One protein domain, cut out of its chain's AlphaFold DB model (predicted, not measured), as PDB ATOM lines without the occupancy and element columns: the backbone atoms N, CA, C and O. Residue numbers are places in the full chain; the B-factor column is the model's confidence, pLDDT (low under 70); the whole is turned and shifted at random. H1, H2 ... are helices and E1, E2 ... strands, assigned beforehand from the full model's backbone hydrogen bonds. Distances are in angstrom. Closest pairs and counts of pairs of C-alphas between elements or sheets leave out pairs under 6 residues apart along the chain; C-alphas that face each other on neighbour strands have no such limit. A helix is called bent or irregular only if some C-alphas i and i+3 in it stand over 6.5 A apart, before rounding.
ATOM      1  N   ARG A 238     127.238 130.980 103.297       88.44
ATOM      2  CA  ARG A 238     128.042 132.039 102.691       88.44
ATOM      3  C   ARG A 238     128.162 133.260 103.595       88.44
ATOM      4  O   ARG A 238     127.217 133.671 104.250       88.44
ATOM      5  N   ILE A 239     129.324 133.898 103.577       89.88
ATOM      6  CA  ILE A 239     129.525 135.233 104.141       89.88
ATOM      7  C   ILE A 239     129.883 136.160 102.988       89.88
ATOM      8  O   ILE A 239     130.801 135.872 102.225       89.88
ATOM      9  N   ARG A 240     129.171 137.272 102.838       94.31
ATOM     10  CA  ARG A 240     129.460 138.305 101.840       94.31
ATOM     11  C   ARG A 240     129.911 139.570 102.540       94.31
ATOM     12  O   ARG A 240     129.364 139.938 103.568       94.31
ATOM     13  N   VAL A 241     130.881 140.252 101.961       94.19
ATOM     14  CA  VAL A 241     131.328 141.568 102.400       94.19
ATOM     15  C   VAL A 241     131.219 142.510 101.214       94.19
ATOM     16  O   VAL A 241     131.704 142.181 100.131       94.19
ATOM     17  N   THR A 242     130.571 143.652 101.400       95.44
ATOM     18  CA  THR A 242     130.437 144.709 100.389       95.44
ATOM     19  C   THR A 242     130.883 146.049 100.952       95.44
ATOM     20  O   THR A 242     131.086 146.196 102.160       95.44
ATOM     21  N   ASP A 243     131.062 147.018 100.054       93.38
ATOM     22  CA  ASP A 243     131.401 148.404 100.394       93.38
ATOM     23  C   ASP A 243     132.687 148.517 101.224       93.38
ATOM     24  O   ASP A 243     132.828 149.386 102.085       93.38
ATOM     25  N   LEU A 244     133.635 147.607 100.967       93.62
ATOM     26  CA  LEU A 244     134.879 147.531 101.715       93.62
ATOM     27  C   LEU A 244     135.771 148.726 101.360       93.62
ATOM     28  O   LEU A 244     136.199 148.889 100.219       93.62
ATOM     29  N   THR A 245     136.060 149.556 102.355       95.56
ATOM     30  CA  THR A 245     136.889 150.762 102.246       95.56
ATOM     31  C   THR A 245     137.915 150.793 103.371       95.56
ATOM     32  O   THR A 245     137.757 150.107 104.379       95.56
ATOM     33  N   GLY A 246     138.986 151.570 103.207       94.75
ATOM     34  CA  GLY A 246     140.013 151.745 104.237       94.75
ATOM     35  C   GLY A 246     141.417 151.767 103.650       94.75
ATOM     36  O   GLY A 246     141.641 152.226 102.529       94.75
ATOM     37  N   ARG A 247     142.397 151.277 104.405       94.06
ATOM     38  CA  ARG A 247     143.784 151.144 103.943       94.06
ATOM     39  C   ARG A 247     144.249 149.706 104.067       94.06
ATOM     40  O   ARG A 247     144.026 149.089 105.099       94.06
ATOM     41  N   TYR A 248     144.935 149.204 103.046       90.00
ATOM     42  CA  TYR A 248     145.577 147.893 103.044       90.00
ATOM     43  C   TYR A 248     147.045 148.044 102.633       90.00
ATOM     44  O   TYR A 248     147.373 148.212 101.456       90.00
ATOM     45  N   GLY A 249     147.946 148.045 103.617       88.06
ATOM     46  CA  GLY A 249     149.337 148.447 103.419       88.06
ATOM     47  C   GLY A 249     149.428 149.877 102.874       88.06
ATOM     48  O   GLY A 249     148.943 150.829 103.491       88.06
ATOM     49  N   SER A 250     150.035 150.036 101.698       89.75
ATOM     50  CA  SER A 250     150.114 151.325 100.999       89.75
ATOM     51  C   SER A 250     148.896 151.651 100.129       89.75
ATOM     52  O   SER A 250     148.750 152.796  99.701       89.75
ATOM     53  N   MET A 251     148.001 150.688  99.887       91.94
ATOM     54  CA  MET A 251     146.810 150.885  99.060       91.94
ATOM     55  C   MET A 251     145.698 151.565  99.860       91.94
ATOM     56  O   MET A 251     145.369 151.137 100.970       91.94
ATOM     57  N   ARG A 252     145.084 152.603  99.286       95.06
ATOM     58  CA  ARG A 252     143.840 153.195  99.793       95.06
ATOM     59  C   ARG A 252     142.676 152.524  99.083       95.06
ATOM     60  O   ARG A 252     142.457 152.764  97.901       95.06
ATOM     61  N   VAL A 253     141.967 151.661  99.797       95.19
ATOM     62  CA  VAL A 253     140.843 150.891  99.262       95.19
ATOM     63  C   VAL A 253     139.631 151.810  99.154       95.19
ATOM     64  O   VAL A 253     139.153 152.328 100.166       95.19
ATOM     65  N   SER A 254     139.148 152.012  97.931       94.38
ATOM     66  CA  SER A 254     137.959 152.814  97.626       94.38
ATOM     67  C   SER A 254     136.709 151.960  97.420       94.38
ATOM     68  O   SER A 254     135.601 152.484  97.453       94.38
ATOM     69  N   GLY A 255     136.875 150.657  97.202       94.31
ATOM     70  CA  GLY A 255     135.776 149.708  97.116       94.31
ATOM     71  C   GLY A 255     136.294 148.280  97.090       94.31
ATOM     72  O   GLY A 255     137.394 148.013  96.611       94.31
ATOM     73  N   GLY A 256     135.503 147.347  97.590       92.94
ATOM     74  CA  GLY A 256     135.873 145.947  97.574       92.94
ATOM     75  C   GLY A 256     134.709 145.056  97.947       92.94
ATOM     76  O   GLY A 256     133.791 145.461  98.666       92.94
ATOM     77  N   THR A 257     134.770 143.832  97.448       95.62
ATOM     78  CA  THR A 257     133.811 142.782  97.753       95.62
ATOM     79  C   THR A 257     134.551 141.517  98.130       95.62
ATOM     80  O   THR A 257     135.527 141.152  97.479       95.62
ATOM     81  N   ALA A 258     134.065 140.825  99.150       92.75
ATOM     82  CA  ALA A 258     134.547 139.502  99.508       92.75
ATOM     83  C   ALA A 258     133.372 138.533  99.609       92.75
ATOM     84  O   ALA A 258     132.272 138.906 100.013       92.75
ATOM     85  N   ALA A 259     133.597 137.275  99.270       93.12
ATOM     86  CA  ALA A 259     132.658 136.200  99.509       93.12
ATOM     87  C   ALA A 259     133.415 134.997 100.057       93.12
ATOM     88  O   ALA A 259     134.373 134.535  99.447       93.12
ATOM     89  N   VAL A 260     132.972 134.487 101.200       89.81
ATOM     90  CA  VAL A 260     133.435 133.224 101.764       89.81
ATOM     91  C   VAL A 260     132.318 132.209 101.595       89.81
ATOM     92  O   VAL A 260     131.263 132.360 102.206       89.81
ATOM     93  N   SER A 261     132.534 131.193 100.771       89.12
ATOM     94  CA  SER A 261     131.626 130.050 100.646       89.12
ATOM     95  C   SER A 261     132.036 128.983 101.654       89.12
ATOM     96  O   SER A 261     133.210 128.633 101.717       89.12
ATOM     97  N   LEU A 262     131.088 128.456 102.428       80.38
ATOM     98  CA  LEU A 262     131.307 127.457 103.486       80.38
ATOM     99  C   LEU A 262     130.932 126.030 103.031       80.38
ATOM    100  O   LEU A 262     130.623 125.159 103.844       80.38
ATOM    101  N   THR A 263     130.928 125.783 101.720       74.31
ATOM    102  CA  THR A 263     130.540 124.508 101.100       74.31
ATOM    103  C   THR A 263     131.682 123.479 101.110       74.31
ATOM    104  O   THR A 263     132.853 123.816 101.241       74.31
ATOM    105  N   LYS A 264     131.366 122.183 100.963       69.44
ATOM    106  CA  LYS A 264     132.388 121.123 100.827       69.44
ATOM    107  C   LYS A 264     133.077 121.226  99.451       69.44
ATOM    108  O   LYS A 264     132.363 121.447  98.472       69.44
ATOM    109  N   PRO A 265     134.413 121.039  99.337       68.88
ATOM    110  CA  PRO A 265     135.314 120.360 100.281       68.88
ATOM    111  C   PRO A 265     135.875 121.208 101.439       68.88
ATOM    112  O   PRO A 265     136.461 120.624 102.343       68.88
ATOM    113  N   GLY A 266     135.660 122.524 101.468       75.56
ATOM    114  CA  GLY A 266     136.175 123.408 102.515       75.56
ATOM    115  C   GLY A 266     135.876 124.882 102.221       75.56
ATOM    116  O   GLY A 266     135.466 125.211 101.104       75.56
ATOM    117  N   PRO A 267     136.066 125.783 103.200       82.44
ATOM    118  CA  PRO A 267     135.781 127.198 103.020       82.44
ATOM    119  C   PRO A 267     136.657 127.804 101.917       82.44
ATOM    120  O   PRO A 267     137.872 127.605 101.907       82.44
ATOM    121  N   ALA A 268     136.061 128.575 101.010       87.12
ATOM    122  CA  ALA A 268     136.763 129.235  99.909       87.12
ATOM    123  C   ALA A 268     136.471 130.735  99.893       87.12
ATOM    124  O   ALA A 268     135.333 131.143 100.116       87.12
ATOM    125  N   LEU A 269     137.493 131.543  99.614       89.81
ATOM    126  CA  LEU A 269     137.401 132.995  99.492       89.81
ATOM    127  C   LEU A 269     137.437 133.405  98.019       89.81
ATOM    128  O   LEU A 269     138.282 132.924  97.265       89.81
ATOM    129  N   ASP A 270     136.578 134.347  97.655       92.75
ATOM    130  CA  ASP A 270     136.690 135.198  96.470       92.75
ATOM    131  C   ASP A 270     136.755 136.650  96.950       92.75
ATOM    132  O   ASP A 270     135.879 137.103  97.691       92.75
ATOM    133  N   LEU A 271     137.825 137.359  96.607       92.31
ATOM    134  CA  LEU A 271     138.091 138.722  97.048       92.31
ATOM    135  C   LEU A 271     138.436 139.594  95.848       92.31
ATOM    136  O   LEU A 271     139.369 139.300  95.102       92.31
ATOM    137  N   GLU A 272     137.757 140.728  95.751       94.56
ATOM    138  CA  GLU A 272     138.055 141.804  94.816       94.56
ATOM    139  C   GLU A 272     138.242 143.108  95.593       94.56
ATOM    140  O   GLU A 272     137.384 143.507  96.379       94.56
ATOM    141  N   LEU A 273     139.378 143.770  95.391       93.06
ATOM    142  CA  LEU A 273     139.716 145.045  96.018       93.06
ATOM    143  C   LEU A 273     140.067 146.063  94.945       93.06
ATOM    144  O   LEU A 273     140.884 145.777  94.077       93.06
ATOM    145  N   SER A 274     139.512 147.262  95.047       95.31
ATOM    146  CA  SER A 274     139.821 148.399  94.189       95.31
ATOM    147  C   SER A 274     140.314 149.582  95.016       95.31
ATOM    148  O   SER A 274     139.783 149.872  96.092       95.31
ATOM    149  N   GLY A 275     141.338 150.275  94.533       95.31
ATOM    150  CA  GLY A 275     141.905 151.408  95.252       95.31
ATOM    151  C   GLY A 275     143.060 152.099  94.545       95.31
ATOM    152  O   GLY A 275     143.560 151.632  93.524       95.31
ATOM    153  N   ASP A 276     143.498 153.214  95.120       95.31
ATOM    154  CA  ASP A 276     144.659 153.965  94.647       95.31
ATOM    155  C   ASP A 276     145.922 153.538  95.414       95.31
ATOM    156  O   ASP A 276     145.896 153.322  96.633       95.31
ATOM    157  N   MET A 277     147.054 153.451  94.715       94.50
ATOM    158  CA  MET A 277     148.367 153.268  95.337       94.50
ATOM    159  C   MET A 277     149.464 154.012  94.577       94.50
ATOM    160  O   MET A 277     149.349 154.257  93.375       94.50
ATOM    161  N   ALA A 278     150.562 154.319  95.269       95.25
ATOM    162  CA  ALA A 278     151.742 154.874  94.622       95.25
ATOM    163  C   ALA A 278     152.315 153.863  93.618       95.25
ATOM    164  O   ALA A 278     152.452 152.672  93.919       95.25
ATOM    165  N   ALA A 279     152.705 154.335  92.435       94.00
ATOM    166  CA  ALA A 279     153.214 153.467  91.377       94.00
ATOM    167  C   ALA A 279     154.458 152.673  91.816       94.00
ATOM    168  O   ALA A 279     154.619 151.516  91.436       94.00
ATOM    169  N   ALA A 280     155.311 153.252  92.666       92.62
ATOM    170  CA  ALA A 280     156.483 152.564  93.212       92.62
ATOM    171  C   ALA A 280     156.104 151.303  94.012       92.62
ATOM    172  O   ALA A 280     156.682 150.234  93.803       92.62
ATOM    173  N   ASP A 281     155.087 151.407  94.871       91.56
ATOM    174  CA  ASP A 281     154.603 150.286  95.679       91.56
ATOM    175  C   ASP A 281     153.932 149.215  94.815       91.56
ATOM    176  O   ASP A 281     154.068 148.015  95.076       91.56
ATOM    177  N   LEU A 282     153.226 149.643  93.763       89.19
ATOM    178  CA  LEU A 282     152.623 148.738  92.792       89.19
ATOM    179  C   LEU A 282     153.687 147.886  92.094       89.19
ATOM    180  O   LEU A 282     153.575 146.660  92.063       89.19
ATOM    181  N   ILE A 283     154.724 148.524  91.550       88.75
ATOM    182  CA  ILE A 283     155.806 147.838  90.836       88.75
ATOM    183  C   ILE A 283     156.519 146.846  91.764       88.75
ATOM    184  O   ILE A 283     156.740 145.697  91.374       88.75
ATOM    185  N   ALA A 284     156.796 147.242  93.011       85.56
ATOM    186  CA  ALA A 284     157.402 146.361  94.009       85.56
ATOM    187  C   ALA A 284     156.530 145.128  94.315       85.56
ATOM    188  O   ALA A 284     157.051 144.022  94.475       85.56
ATOM    189  N   ARG A 285     155.201 145.295  94.371       82.94
ATOM    190  CA  ARG A 285     154.251 144.191  94.580       82.94
ATOM    191  C   ARG A 285     154.156 143.286  93.355       82.94
ATOM    192  O   ARG A 285     154.234 142.068  93.499       82.94
ATOM    193  N   LEU A 286     154.030 143.862  92.160       81.19
ATOM    194  CA  LEU A 286     153.982 143.106  90.910       81.19
ATOM    195  C   LEU A 286     155.232 142.246  90.744       81.19
ATOM    196  O   LEU A 286     155.094 141.051  90.510       81.19
ATOM    197  N   ALA A 287     156.428 142.796  90.974       81.50
ATOM    198  CA  ALA A 287     157.689 142.062  90.865       81.50
ATOM    199  C   ALA A 287     157.739 140.770  91.711       81.50
ATOM    200  O   ALA A 287     158.459 139.841  91.352       81.50
ATOM    201  N   ARG A 288     156.956 140.680  92.798       78.31
ATOM    202  CA  ARG A 288     156.823 139.467  93.629       78.31
ATOM    203  C   ARG A 288     155.778 138.473  93.114       78.31
ATOM    204  O   ARG A 288     155.920 137.279  93.348       78.31
ATOM    205  N   ILE A 289     154.724 138.955  92.451       72.62
ATOM    206  CA  ILE A 289     153.578 138.142  92.005       72.62
ATOM    207  C   ILE A 289     153.792 137.601  90.580       72.62
ATOM    208  O   ILE A 289     153.293 136.528  90.236       72.62
ATOM    209  N   VAL A 290     154.543 138.315  89.734       73.00
ATOM    210  CA  VAL A 290     154.782 137.911  88.341       73.00
ATOM    211  C   VAL A 290     155.602 136.620  88.273       73.00
ATOM    212  O   VAL A 290     156.773 136.586  88.645       73.00
ATOM    213  N   ARG A 291     155.024 135.559  87.693       70.88
ATOM    214  CA  ARG A 291     155.711 134.267  87.487       70.88
ATOM    215  C   ARG A 291     156.780 134.296  86.388       70.88
ATOM    216  O   ARG A 291     157.739 133.525  86.426       70.88
ATOM    217  N   LEU A 292     156.636 135.171  85.393       68.69
ATOM    218  CA  LEU A 292     157.616 135.322  84.318       68.69
ATOM    219  C   LEU A 292     158.873 136.038  84.808       68.69
ATOM    220  O   LEU A 292     158.891 137.263  84.909       68.69
ATOM    221  N   LYS A 293     159.959 135.278  84.986       72.75
ATOM    222  CA  LYS A 293     161.273 135.807  85.396       72.75
ATOM    223  C   LYS A 293     161.714 137.031  84.584       72.75
ATOM    224  O   LYS A 293     162.208 137.988  85.159       72.75
ATOM    225  N   ARG A 294     161.507 137.040  83.258       71.19
ATOM    226  CA  ARG A 294     161.895 138.182  82.407       71.19
ATOM    227  C   ARG A 294     161.129 139.461  82.767       71.19
ATOM    228  O   ARG A 294     161.750 140.510  82.864       71.19
ATOM    229  N   PHE A 295     159.819 139.380  82.991       73.94
ATOM    230  CA  PHE A 295     159.016 140.543  83.387       73.94
ATOM    231  C   PHE A 295     159.311 140.969  84.823       73.94
ATOM    232  O   PHE A 295     159.446 142.160  85.078       73.94
ATOM    233  N   ALA A 296     159.483 140.009  85.736       78.56
ATOM    234  CA  ALA A 296     159.906 140.295  87.103       78.56
ATOM    235  C   ALA A 296     161.242 141.061  87.130       78.56
ATOM    236  O   ALA A 296     161.352 142.058  87.838       78.56
ATOM    237  N   ASN A 297     162.213 140.669  86.296       80.19
ATOM    238  CA  ASN A 297     163.489 141.377  86.162       80.19
ATOM    239  C   ASN A 297     163.306 142.798  85.608       80.19
ATOM    240  O   ASN A 297     163.845 143.737  86.181       80.19
ATOM    241  N   VAL A 298     162.510 142.975  84.544       81.56
ATOM    242  CA  VAL A 298     162.239 144.310  83.975       81.56
ATOM    243  C   VAL A 298     161.590 145.233  85.008       81.56
ATOM    244  O   VAL A 298     161.996 146.384  85.128       81.56
ATOM    245  N   LEU A 299     160.619 144.732  85.781       85.44
ATOM    246  CA  LEU A 299     159.974 145.488  86.860       85.44
ATOM    247  C   LEU A 299     160.956 145.831  87.989       85.44
ATOM    248  O   LEU A 299     160.920 146.942  88.509       85.44
ATOM    249  N   ALA A 300     161.846 144.902  88.347       85.06
ATOM    250  CA  ALA A 300     162.858 145.106  89.382       85.06
ATOM    251  C   ALA A 300     163.963 146.099  88.973       85.06
ATOM    252  O   ALA A 300     164.591 146.712  89.833       85.06
ATOM    253  N   GLU A 301     164.205 146.275  87.672       89.38
ATOM    254  CA  GLU A 301     165.179 147.234  87.138       89.38
ATOM    255  C   GLU A 301     164.639 148.669  87.042       89.38
ATOM    256  O   GLU A 301     165.412 149.595  86.772       89.38
ATOM    257  N   LEU A 302     163.336 148.878  87.267       91.19
ATOM    258  CA  LEU A 302     162.745 150.214  87.269       91.19
ATOM    259  C   LEU A 302     163.246 151.022  88.472       91.19
ATOM    260  O   LEU A 302     163.220 150.567  89.613       91.19
ATOM    261  N   ARG A 303     163.686 152.257  88.221       92.62
ATOM    262  CA  ARG A 303     164.211 153.179  89.240       92.62
ATOM    263  C   ARG A 303     163.456 154.499  89.233       92.62
ATOM    264  O   ARG A 303     162.881 154.883  88.217       92.62
ATOM    265  N   GLU A 304     163.520 155.215  90.357       93.50
ATOM    266  CA  GLU A 304     162.903 156.542  90.519       93.50
ATOM    267  C   GLU A 304     161.421 156.554  90.093       93.50
ATOM    268  O   GLU A 304     160.982 157.462  89.378       93.50
ATOM    269  N   VAL A 305     160.671 155.512  90.463       94.81
ATOM    270  CA  VAL A 305     159.259 155.375  90.097       94.81
ATOM    271  C   VAL A 305     158.436 156.424  90.847       94.81
ATOM    272  O   VAL A 305     158.538 156.543  92.066       94.81
ATOM    273  N   GLN A 306     157.639 157.197  90.116       95.56
ATOM    274  CA  GLN A 306     156.793 158.284  90.617       95.56
ATOM    275  C   GLN A 306     155.409 158.227  89.961       95.56
ATOM    276  O   GLN A 306     155.265 157.641  88.889       95.56
ATOM    277  N   GLY A 307     154.423 158.872  90.585       94.62
ATOM    278  CA  GLY A 307     153.031 158.898  90.134       94.62
ATOM    279  C   GLY A 307     152.157 157.873  90.854       94.62
ATOM    280  O   GLY A 307     152.621 157.149  91.742       94.62
ATOM    281  N   ASP A 308     150.896 157.807  90.443       94.88
ATOM    282  CA  ASP A 308     149.866 156.994  91.083       94.88
ATOM    283  C   ASP A 308     149.276 155.972  90.106       94.88
ATOM    284  O   ASP A 308     149.347 156.112  88.881       94.88
ATOM    285  N   ALA A 309     148.674 154.924  90.654       94.75
ATOM    286  CA  ALA A 309     147.941 153.931  89.890       94.75
ATOM    287  C   ALA A 309     146.626 153.583  90.586       94.75
ATOM    288  O   ALA A 309     146.579 153.443  91.810       94.75
ATOM    289  N   LEU A 310     145.574 153.405  89.786       94.81
ATOM    290  CA  LEU A 310     144.360 152.734  90.235       94.81
ATOM    291  C   LEU A 310     144.546 151.232  90.021       94.81
ATOM    292  O   LEU A 310     144.951 150.802  88.938       94.81
ATOM    293  N   LEU A 311     144.259 150.449  91.048       93.19
ATOM    294  CA  LEU A 311     144.406 149.004  91.069       93.19
ATOM    295  C   LEU A 311     143.056 148.364  91.371       93.19
ATOM    296  O   LEU A 311     142.478 148.670  92.407       93.19
ATOM    297  N   THR A 312     142.621 147.426  90.533       93.94
ATOM    298  CA  THR A 312     141.623 146.409  90.889       93.94
ATOM    299  C   THR A 312     142.310 145.053  90.969       93.94
ATOM    300  O   THR A 312     142.920 144.592  90.011       93.94
ATOM    301  N   TYR A 313     142.257 144.413  92.128       87.81
ATOM    302  CA  TYR A 313     143.025 143.227  92.477       87.81
ATOM    303  C   TYR A 313     142.093 142.097  92.903       87.81
ATOM    304  O   TYR A 313     141.246 142.303  93.771       87.81
ATOM    305  N   ARG A 314     142.267 140.905  92.322       91.50
ATOM    306  CA  ARG A 314     141.423 139.738  92.591       91.50
ATOM    307  C   ARG A 314     142.226 138.545  93.097       91.50
ATOM    308  O   ARG A 314     143.224 138.135  92.492       91.50
ATOM    309  N   MET A 315     141.751 137.957  94.188       88.75
ATOM    310  CA  MET A 315     142.265 136.711  94.754       88.75
ATOM    311  C   MET A 315     141.135 135.718  94.937       88.75
ATOM    312  O   MET A 315     140.064 136.086  95.405       88.75
ATOM    313  N   ALA A 316     141.411 134.452  94.650       90.12
ATOM    314  CA  ALA A 316     140.497 133.380  94.994       90.12
ATOM    315  C   ALA A 316     141.248 132.122  95.416       90.12
ATOM    316  O   ALA A 316     142.380 131.869  94.982       90.12
ATOM    317  N   GLY A 317     140.601 131.328  96.263       88.69
ATOM    318  CA  GLY A 317     141.091 130.011  96.631       88.69
ATOM    319  C   GLY A 317     140.589 129.503  97.981       88.69
ATOM    320  O   GLY A 317     139.881 130.217  98.698       88.69
ATOM    321  N   PRO A 318     140.938 128.256  98.325       87.31
ATOM    322  CA  PRO A 318     140.603 127.667  99.612       87.31
ATOM    323  C   PRO A 318     141.259 128.407 100.788       87.31
ATOM    324  O   PRO A 318     142.395 128.876 100.692       87.31
ATOM    325  N   LEU A 319     140.539 128.488 101.910       78.88
ATOM    326  CA  LEU A 319     141.001 129.061 103.182       78.88
ATOM    327  C   LEU A 319     141.554 128.008 104.155       78.88
ATOM    328  O   LEU A 319     142.167 128.373 105.155       78.88
ATOM    329  N   ASP A 320     141.332 126.721 103.886       75.69
ATOM    330  CA  ASP A 320     141.816 125.599 104.704       75.69
ATOM    331  C   ASP A 320     143.294 125.248 104.449       75.69
ATOM    332  O   ASP A 320     143.927 124.584 105.271       75.69
ATOM    333  N   SER A 321     143.869 125.747 103.352       72.81
ATOM    334  CA  SER A 321     145.291 125.648 103.037       72.81
ATOM    335  C   SER A 321     145.966 127.016 103.156       72.81
ATOM    336  O   SER A 321     145.499 127.991 102.560       72.81
ATOM    337  N   PRO A 322     147.108 127.122 103.856       60.88
ATOM    338  CA  PRO A 322     147.784 128.399 104.050       60.88
ATOM    339  C   PRO A 322     148.447 128.948 102.769       60.88
ATOM    340  O   PRO A 322     148.836 130.113 102.756       60.88
ATOM    341  N   ASP A 323     148.525 128.150 101.698       68.88
ATOM    342  CA  ASP A 323     148.927 128.565 100.342       68.88
ATOM    343  C   ASP A 323     147.762 128.442  99.332       68.88
ATOM    344  O   ASP A 323     147.968 128.430  98.119       68.88
ATOM    345  N   GLY A 324     146.524 128.319  99.830       76.00
ATOM    346  CA  GLY A 324     145.326 128.121  99.015       76.00
ATOM    347  C   GLY A 324     144.887 129.360  98.236       76.00
ATOM    348  O   GLY A 324     144.355 129.240  97.135       76.00
ATOM    349  N   LEU A 325     145.146 130.558  98.763       80.19
ATOM    350  CA  LEU A 325     144.793 131.811  98.099       80.19
ATOM    351  C   LEU A 325     145.758 132.118  96.957       80.19
ATOM    352  O   LEU A 325     146.962 132.276  97.159       80.19
ATOM    353  N   SER A 326     145.208 132.270  95.758       83.38
ATOM    354  CA  SER A 326     145.973 132.586  94.558       83.38
ATOM    355  C   SER A 326     145.512 133.899  93.936       83.38
ATOM    356  O   SER A 326     144.336 134.264  93.975       83.38
ATOM    357  N   PHE A 327     146.460 134.625  93.351       84.81
ATOM    358  CA  PHE A 327     146.149 135.757  92.493       84.81
ATOM    359  C   PHE A 327     145.511 135.245  91.198       84.81
ATOM    360  O   PHE A 327     146.155 134.503  90.455       84.81
ATOM    361  N   ILE A 328     144.273 135.656  90.924       88.31
ATOM    362  CA  ILE A 328     143.536 135.243  89.719       88.31
ATOM    363  C   ILE A 328     143.560 136.313  88.627       88.31
ATOM    364  O   ILE A 328     143.496 135.989  87.441       88.31
ATOM    365  N   GLY A 329     143.722 137.582  89.004       90.25
ATOM    366  CA  GLY A 329     143.895 138.663  88.049       90.25
ATOM    367  C   GLY A 329     143.810 140.049  88.669       90.25
ATOM    368  O   GLY A 329     143.467 140.217  89.839       90.25
ATOM    369  N   GLY A 330     144.142 141.054  87.873       92.00
ATOM    370  CA  GLY A 330     144.041 142.446  88.263       92.00
ATOM    371  C   GLY A 330     144.112 143.398  87.079       92.00
ATOM    372  O   GLY A 330     144.628 143.061  86.015       92.00
ATOM    373  N   GLU A 331     143.581 144.590  87.289       95.06
ATOM    374  CA  GLU A 331     143.619 145.715  86.369       95.06
ATOM    375  C   GLU A 331     144.429 146.842  87.009       95.06
ATOM    376  O   GLU A 331     144.220 147.197  88.169       95.06
ATOM    377  N   PHE A 332     145.359 147.401  86.241       93.56
ATOM    378  CA  PHE A 332     146.209 148.511  86.650       93.56
ATOM    379  C   PHE A 332     146.008 149.663  85.679       93.56
ATOM    380  O   PHE A 332     146.283 149.524  84.488       93.56
ATOM    381  N   VAL A 333     145.568 150.810  86.179       95.94
ATOM    382  CA  VAL A 333     145.446 152.035  85.388       95.94
ATOM    383  C   VAL A 333     146.512 153.014  85.852       95.94
ATOM    384  O   VAL A 333     146.436 153.559  86.955       95.94
ATOM    385  N   ALA A 334     147.516 153.232  85.007       95.19
ATOM    386  CA  ALA A 334     148.594 154.173  85.275       95.19
ATOM    387  C   ALA A 334     148.079 155.618  85.161       95.19
ATOM    388  O   ALA A 334     147.454 155.983  84.160       95.19
ATOM    389  N   ARG A 335     148.359 156.449  86.171       94.94
ATOM    390  CA  ARG A 335     148.028 157.877  86.189       94.94
ATOM    391  C   ARG A 335     149.305 158.693  86.357       94.94
ATOM    392  O   ARG A 335     149.763 158.938  87.467       94.94
ATOM    393  N   ASP A 336     149.851 159.121  85.221       94.56
ATOM    394  CA  ASP A 336     151.030 159.996  85.158       94.56
ATOM    395  C   ASP A 336     152.302 159.355  85.743       94.56
ATOM    396  O   ASP A 336     153.118 159.988  86.413       94.56
ATOM    397  N   VAL A 337     152.481 158.056  85.486       96.31
ATOM    398  CA  VAL A 337     153.597 157.291  86.048       96.31
ATOM    399  C   VAL A 337     154.901 157.635  85.332       96.31
ATOM    400  O   VAL A 337     154.960 157.721  84.107       96.31
ATOM    401  N   SER A 338     155.974 157.820  86.095       96.56
ATOM    402  CA  SER A 338     157.296 158.160  85.565       96.56
ATOM    403  C   SER A 338     158.373 157.275  86.184       96.56
ATOM    404  O   SER A 338     158.332 157.015  87.382       96.56
ATOM    405  N   PHE A 339     159.344 156.812  85.396       95.81
ATOM    406  CA  PHE A 339     160.405 155.909  85.858       95.81
ATOM    407  C   PHE A 339     161.630 155.934  84.934       95.81
ATOM    408  O   PHE A 339     161.557 156.342  83.775       95.81
ATOM    409  N   ARG A 340     162.769 155.447  85.434       93.81
ATOM    410  CA  ARG A 340     163.953 155.107  84.631       93.81
ATOM    411  C   ARG A 340     164.057 153.594  84.462       93.81
ATOM    412  O   ARG A 340     163.795 152.855  85.405       93.81
ATOM    413  N   THR A 341     164.480 153.141  83.288       89.50
ATOM    414  CA  THR A 341     164.751 151.728  82.978       89.50
ATOM    415  C   THR A 341     166.023 151.641  82.137       89.50
ATOM    416  O   THR A 341     166.250 152.538  81.332       89.50
ATOM    417  N   PRO A 342     166.861 150.601  82.276       84.56
ATOM    418  CA  PRO A 342     168.037 150.426  81.421       84.56
ATOM    419  C   PRO A 342     167.687 150.090  79.961       84.56
ATOM    420  O   PRO A 342     168.568 150.130  79.105       84.56
ATOM    421  N   LEU A 343     166.424 149.759  79.664       80.12
ATOM    422  CA  LEU A 343     165.963 149.446  78.307       80.12
ATOM    423  C   LEU A 343     165.950 150.662  77.380       80.12
ATOM    424  O   LEU A 343     165.997 150.500  76.163       80.12
ATOM    425  N   VAL A 344     165.871 151.865  77.948       82.69
ATOM    426  CA  VAL A 344     165.887 153.110  77.194       82.69
ATOM    427  C   VAL A 344     166.787 154.148  77.865       82.69
ATOM    428  O   VAL A 344     166.872 154.181  79.089       82.69
ATOM    429  N   PRO A 345     167.480 155.004  77.094       79.38
ATOM    430  CA  PRO A 345     168.471 155.918  77.661       79.38
ATOM    431  C   PRO A 345     167.844 157.044  78.493       79.38
ATOM    432  O   PRO A 345     168.471 157.545  79.425       79.38
ATOM    433  N   GLU A 346     166.613 157.443  78.168       88.44
ATOM    434  CA  GLU A 346     165.932 158.558  78.816       88.44
ATOM    435  C   GLU A 346     164.814 158.098  79.753       88.44
ATOM    436  O   GLU A 346     164.257 157.006  79.633       88.44
ATOM    437  N   ARG A 347     164.475 158.964  80.712       93.00
ATOM    438  CA  ARG A 347     163.386 158.726  81.661       93.00
ATOM    439  C   ARG A 347     162.052 158.669  80.914       93.00
ATOM    440  O   ARG A 347     161.751 159.547  80.104       93.00
ATOM    441  N   VAL A 348     161.239 157.673  81.249       94.94
ATOM    442  CA  VAL A 348     159.842 157.607  80.827       94.94
ATOM    443  C   VAL A 348     159.023 158.506  81.744       94.94
ATOM    444  O   VAL A 348     159.139 158.413  82.968       94.94
ATOM    445  N   VAL A 349     158.209 159.382  81.162       96.38
ATOM    446  CA  VAL A 349     157.377 160.344  81.888       96.38
ATOM    447  C   VAL A 349     155.939 160.332  81.388       96.38
ATOM    448  O   VAL A 349     155.677 160.118  80.201       96.38
ATOM    449  N   GLY A 350     155.014 160.590  82.311       95.38
ATOM    450  CA  GLY A 350     153.591 160.744  82.024       95.38
ATOM    451  C   GLY A 350     152.920 159.503  81.444       95.38
ATOM    452  O   GLY A 350     152.034 159.629  80.600       95.38
ATOM    453  N   LEU A 351     153.353 158.313  81.871       96.25
ATOM    454  CA  LEU A 351     152.775 157.047  81.444       96.25
ATOM    455  C   LEU A 351     151.315 156.954  81.904       96.25
ATOM    456  O   LEU A 351     151.004 157.092  83.093       96.25
ATOM    457  N   LYS A 352     150.424 156.706  80.947       96.81
ATOM    458  CA  LYS A 352     148.983 156.548  81.135       96.81
ATOM    459  C   LYS A 352     148.496 155.362  80.323       96.81
ATOM    460  O   LYS A 352     149.086 155.023  79.305       96.81
ATOM    461  N   GLY A 353     147.414 154.745  80.767       96.19
ATOM    462  CA  GLY A 353     146.813 153.603  80.087       96.19
ATOM    463  C   GLY A 353     146.511 152.480  81.057       96.19
ATOM    464  O   GLY A 353     146.682 152.625  82.272       96.19
ATOM    465  N   ARG A 354     146.039 151.367  80.509       96.44
ATOM    466  CA  ARG A 354     145.540 150.242  81.287       96.44
ATOM    467  C   ARG A 354     146.346 148.985  80.999       96.44
ATOM    468  O   ARG A 354     146.727 148.718  79.864       96.44
ATOM    469  N   VAL A 355     146.589 148.199  82.042       94.38
ATOM    470  CA  VAL A 355     147.210 146.882  81.946       94.38
ATOM    471  C   VAL A 355     146.335 145.878  82.682       94.38
ATOM    472  O   VAL A 355     146.117 146.021  83.882       94.38
ATOM    473  N   LEU A 356     145.843 144.859  81.978       93.62
ATOM    474  CA  LEU A 356     145.181 143.715  82.604       93.62
ATOM    475  C   LEU A 356     146.192 142.586  82.774       93.62
ATOM    476  O   LEU A 356     146.911 142.232  81.841       93.62
ATOM    477  N   VAL A 357     146.248 142.008  83.966       89.62
ATOM    478  CA  VAL A 357     147.194 140.949  84.312       89.62
ATOM    479  C   VAL A 357     146.442 139.777  84.904       89.62
ATOM    480  O   VAL A 357     145.641 139.932  85.818       89.62
ATOM    481  N   SER A 358     146.762 138.584  84.436       88.31
ATOM    482  CA  SER A 358     146.395 137.311  85.037       88.31
ATOM    483  C   SER A 358     147.623 136.391  85.061       88.31
ATOM    484  O   SER A 358     148.656 136.712  84.457       88.31
ATOM    485  N   PRO A 359     147.555 135.235  85.742       81.94
ATOM    486  CA  PRO A 359     148.644 134.259  85.726       81.94
ATOM    487  C   PRO A 359     149.069 133.805  84.322       81.94
ATOM    488  O   PRO A 359     150.226 133.436  84.136       81.94
ATOM    489  N   GLU A 360     148.156 133.852  83.348       86.31
ATOM    490  CA  GLU A 360     148.344 133.321  81.990       86.31
ATOM    491  C   GLU A 360     148.405 134.405  80.908       86.31
ATOM    492  O   GLU A 360     148.723 134.116  79.754       86.31
ATOM    493  N   ARG A 361     148.076 135.659  81.231       90.31
ATOM    494  CA  ARG A 361     147.918 136.713  80.225       90.31
ATOM    495  C   ARG A 361     148.236 138.089  80.783       90.31
ATOM    496  O   ARG A 361     147.805 138.447  81.869       90.31
ATOM    497  N   TRP A 362     148.954 138.871  79.991       91.69
ATOM    498  CA  TRP A 362     149.165 140.298  80.187       91.69
ATOM    499  C   TRP A 362     148.620 141.021  78.971       91.69
ATOM    500  O   TRP A 362     148.936 140.654  77.843       91.69
ATOM    501  N   GLU A 363     147.800 142.031  79.183       95.00
ATOM    502  CA  GLU A 363     147.209 142.828  78.122       95.00
ATOM    503  C   GLU A 363     147.491 144.294  78.381       95.00
ATOM    504  O   GLU A 363     147.166 144.823  79.439       95.00
ATOM    505  N   PHE A 364     148.117 144.927  77.400       95.50
ATOM    506  CA  PHE A 364     148.402 146.347  77.383       95.50
ATOM    507  C   PHE A 364     147.326 147.021  76.538       95.50
ATOM    508  O   PHE A 364     147.167 146.701  75.360       95.50
ATOM    509  N   ASP A 365     146.591 147.943  77.141       95.69
ATOM    510  CA  ASP A 365     145.533 148.705  76.496       95.69
ATOM    511  C   ASP A 365     145.919 150.187  76.505       95.69
ATOM    512  O   ASP A 365     145.850 150.868  77.536       95.69
ATOM    513  N   LYS A 366     146.398 150.644  75.339       93.94
ATOM    514  CA  LYS A 366     146.836 152.020  75.059       93.94
ATOM    515  C   LYS A 366     147.754 152.589  76.136       93.94
ATOM    516  O   LYS A 366     147.504 153.650  76.707       93.94
ATOM    517  N   LEU A 367     148.826 151.859  76.433       96.12
ATOM    518  CA  LEU A 367     149.838 152.312  77.370       96.12
ATOM    519  C   LEU A 367     150.739 153.345  76.682       96.12
ATOM    520  O   LEU A 367     151.657 152.984  75.948       96.12
ATOM    521  N   ALA A 368     150.461 154.625  76.909       97.00
ATOM    522  CA  ALA A 368     151.106 155.744  76.242       97.00
ATOM    523  C   ALA A 368     151.942 156.584  77.207       97.00
ATOM    524  O   ALA A 368     151.586 156.766  78.370       97.00
ATOM    525  N   GLY A 369     153.051 157.127  76.720       96.50
ATOM    526  CA  GLY A 369     153.941 157.954  77.520       96.50
ATOM    527  C   GLY A 369     154.944 158.713  76.671       96.50
ATOM    528  O   GLY A 369     154.888 158.728  75.438       96.50
TER     529      GLY A 369
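AT A GLANCE: This is residues 238 to 369 of the 580 residues of an uncharacterized protein of Nitrospirae bacterium 13_1_40CM_2_62_10 (UniProt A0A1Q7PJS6). One twisted sheet of seven strands, each of them sharply bent, curls round the helix H1, while a second helix, H2, packs on H1 away from the sheet. The sheet's other face is bare of named helices. The 132 printed residues hold E1 E2 E3 H1 H2 E4 E5 E6 E7 along the chain; the sheet's order is E1 - E2 - E3 - E4 - E5 - E6 - E7, antiparallel throughout, and the class is mostly strand. The whole is compact, with a radius of gyration of the C-alphas of 16.3 A, yet elongated, spanning 55 by 30 by 25 A.

HOW THE PARTS SIT: Begin with E1, residues 238 to 248, an edge strand, and E2, residues 251 to 261: they form a hairpin, with N 241 and O 258 2.7 A apart. E3, residues 268 to 278, follows as the next neighbour, with N 257 and O 272 at 2.8 A; these three make a meander, each strand the antiparallel neighbour of the one before. Then look at H1, residues 279 to 289, and H2, residues 293 to 300, a helical hairpin: they touch, closest at the C-alphas of Ala 287 and Ala 296, 4.7 A, at a shallow tilt of 23 degrees, opposite ways. E4, residues 303 to 318, is beside E3, with N 313 and O 273 at 2.7 A. A second meander runs from E4 through E5, residues 326 to 340, and E6, residues 348 to 357, to the other edge strand, E7, residues 361 to 369. Check N 312 and O 331, 2.9 A, N 332 and O 355, 2.8 A, and N 354 and O 365, 3.0 A. H1 is on the sheet, making two layers, a helix on one face of a sheet; its closest C-alphas to E4 are those of Ala 279 and Asp 308, 4.9 A. H2 is not on the sheet. In H2 every O i to N i+4 pair is within hydrogen-bond range; in H1, 6 of 7 are.

IN THESE COORDINATES: Find C-alpha 238 at (128.042, 132.039, 102.691), where E1 begins; it bends by 86 degrees at residue 245. E3 is 30.2 A from first to last C-alpha. H1 runs 15.3 A from C-alpha 279 at (153.214, 153.467, 91.377). E4, 36.3 A, bends by 95 degrees at residue 307, and E5, 30.5 A, by 98 degrees at residue 336. E7 ends at C-alpha 369, (153.941, 157.954, 77.520).

THE WHOLE: The two C-alphas farthest apart are those of Lys 264 and Pro 345, 55.2 A. The printed part has no cut and no long link. Its mean pLDDT is 88.6; residues 264 to 265, 292 and 322 to 323 are under 70.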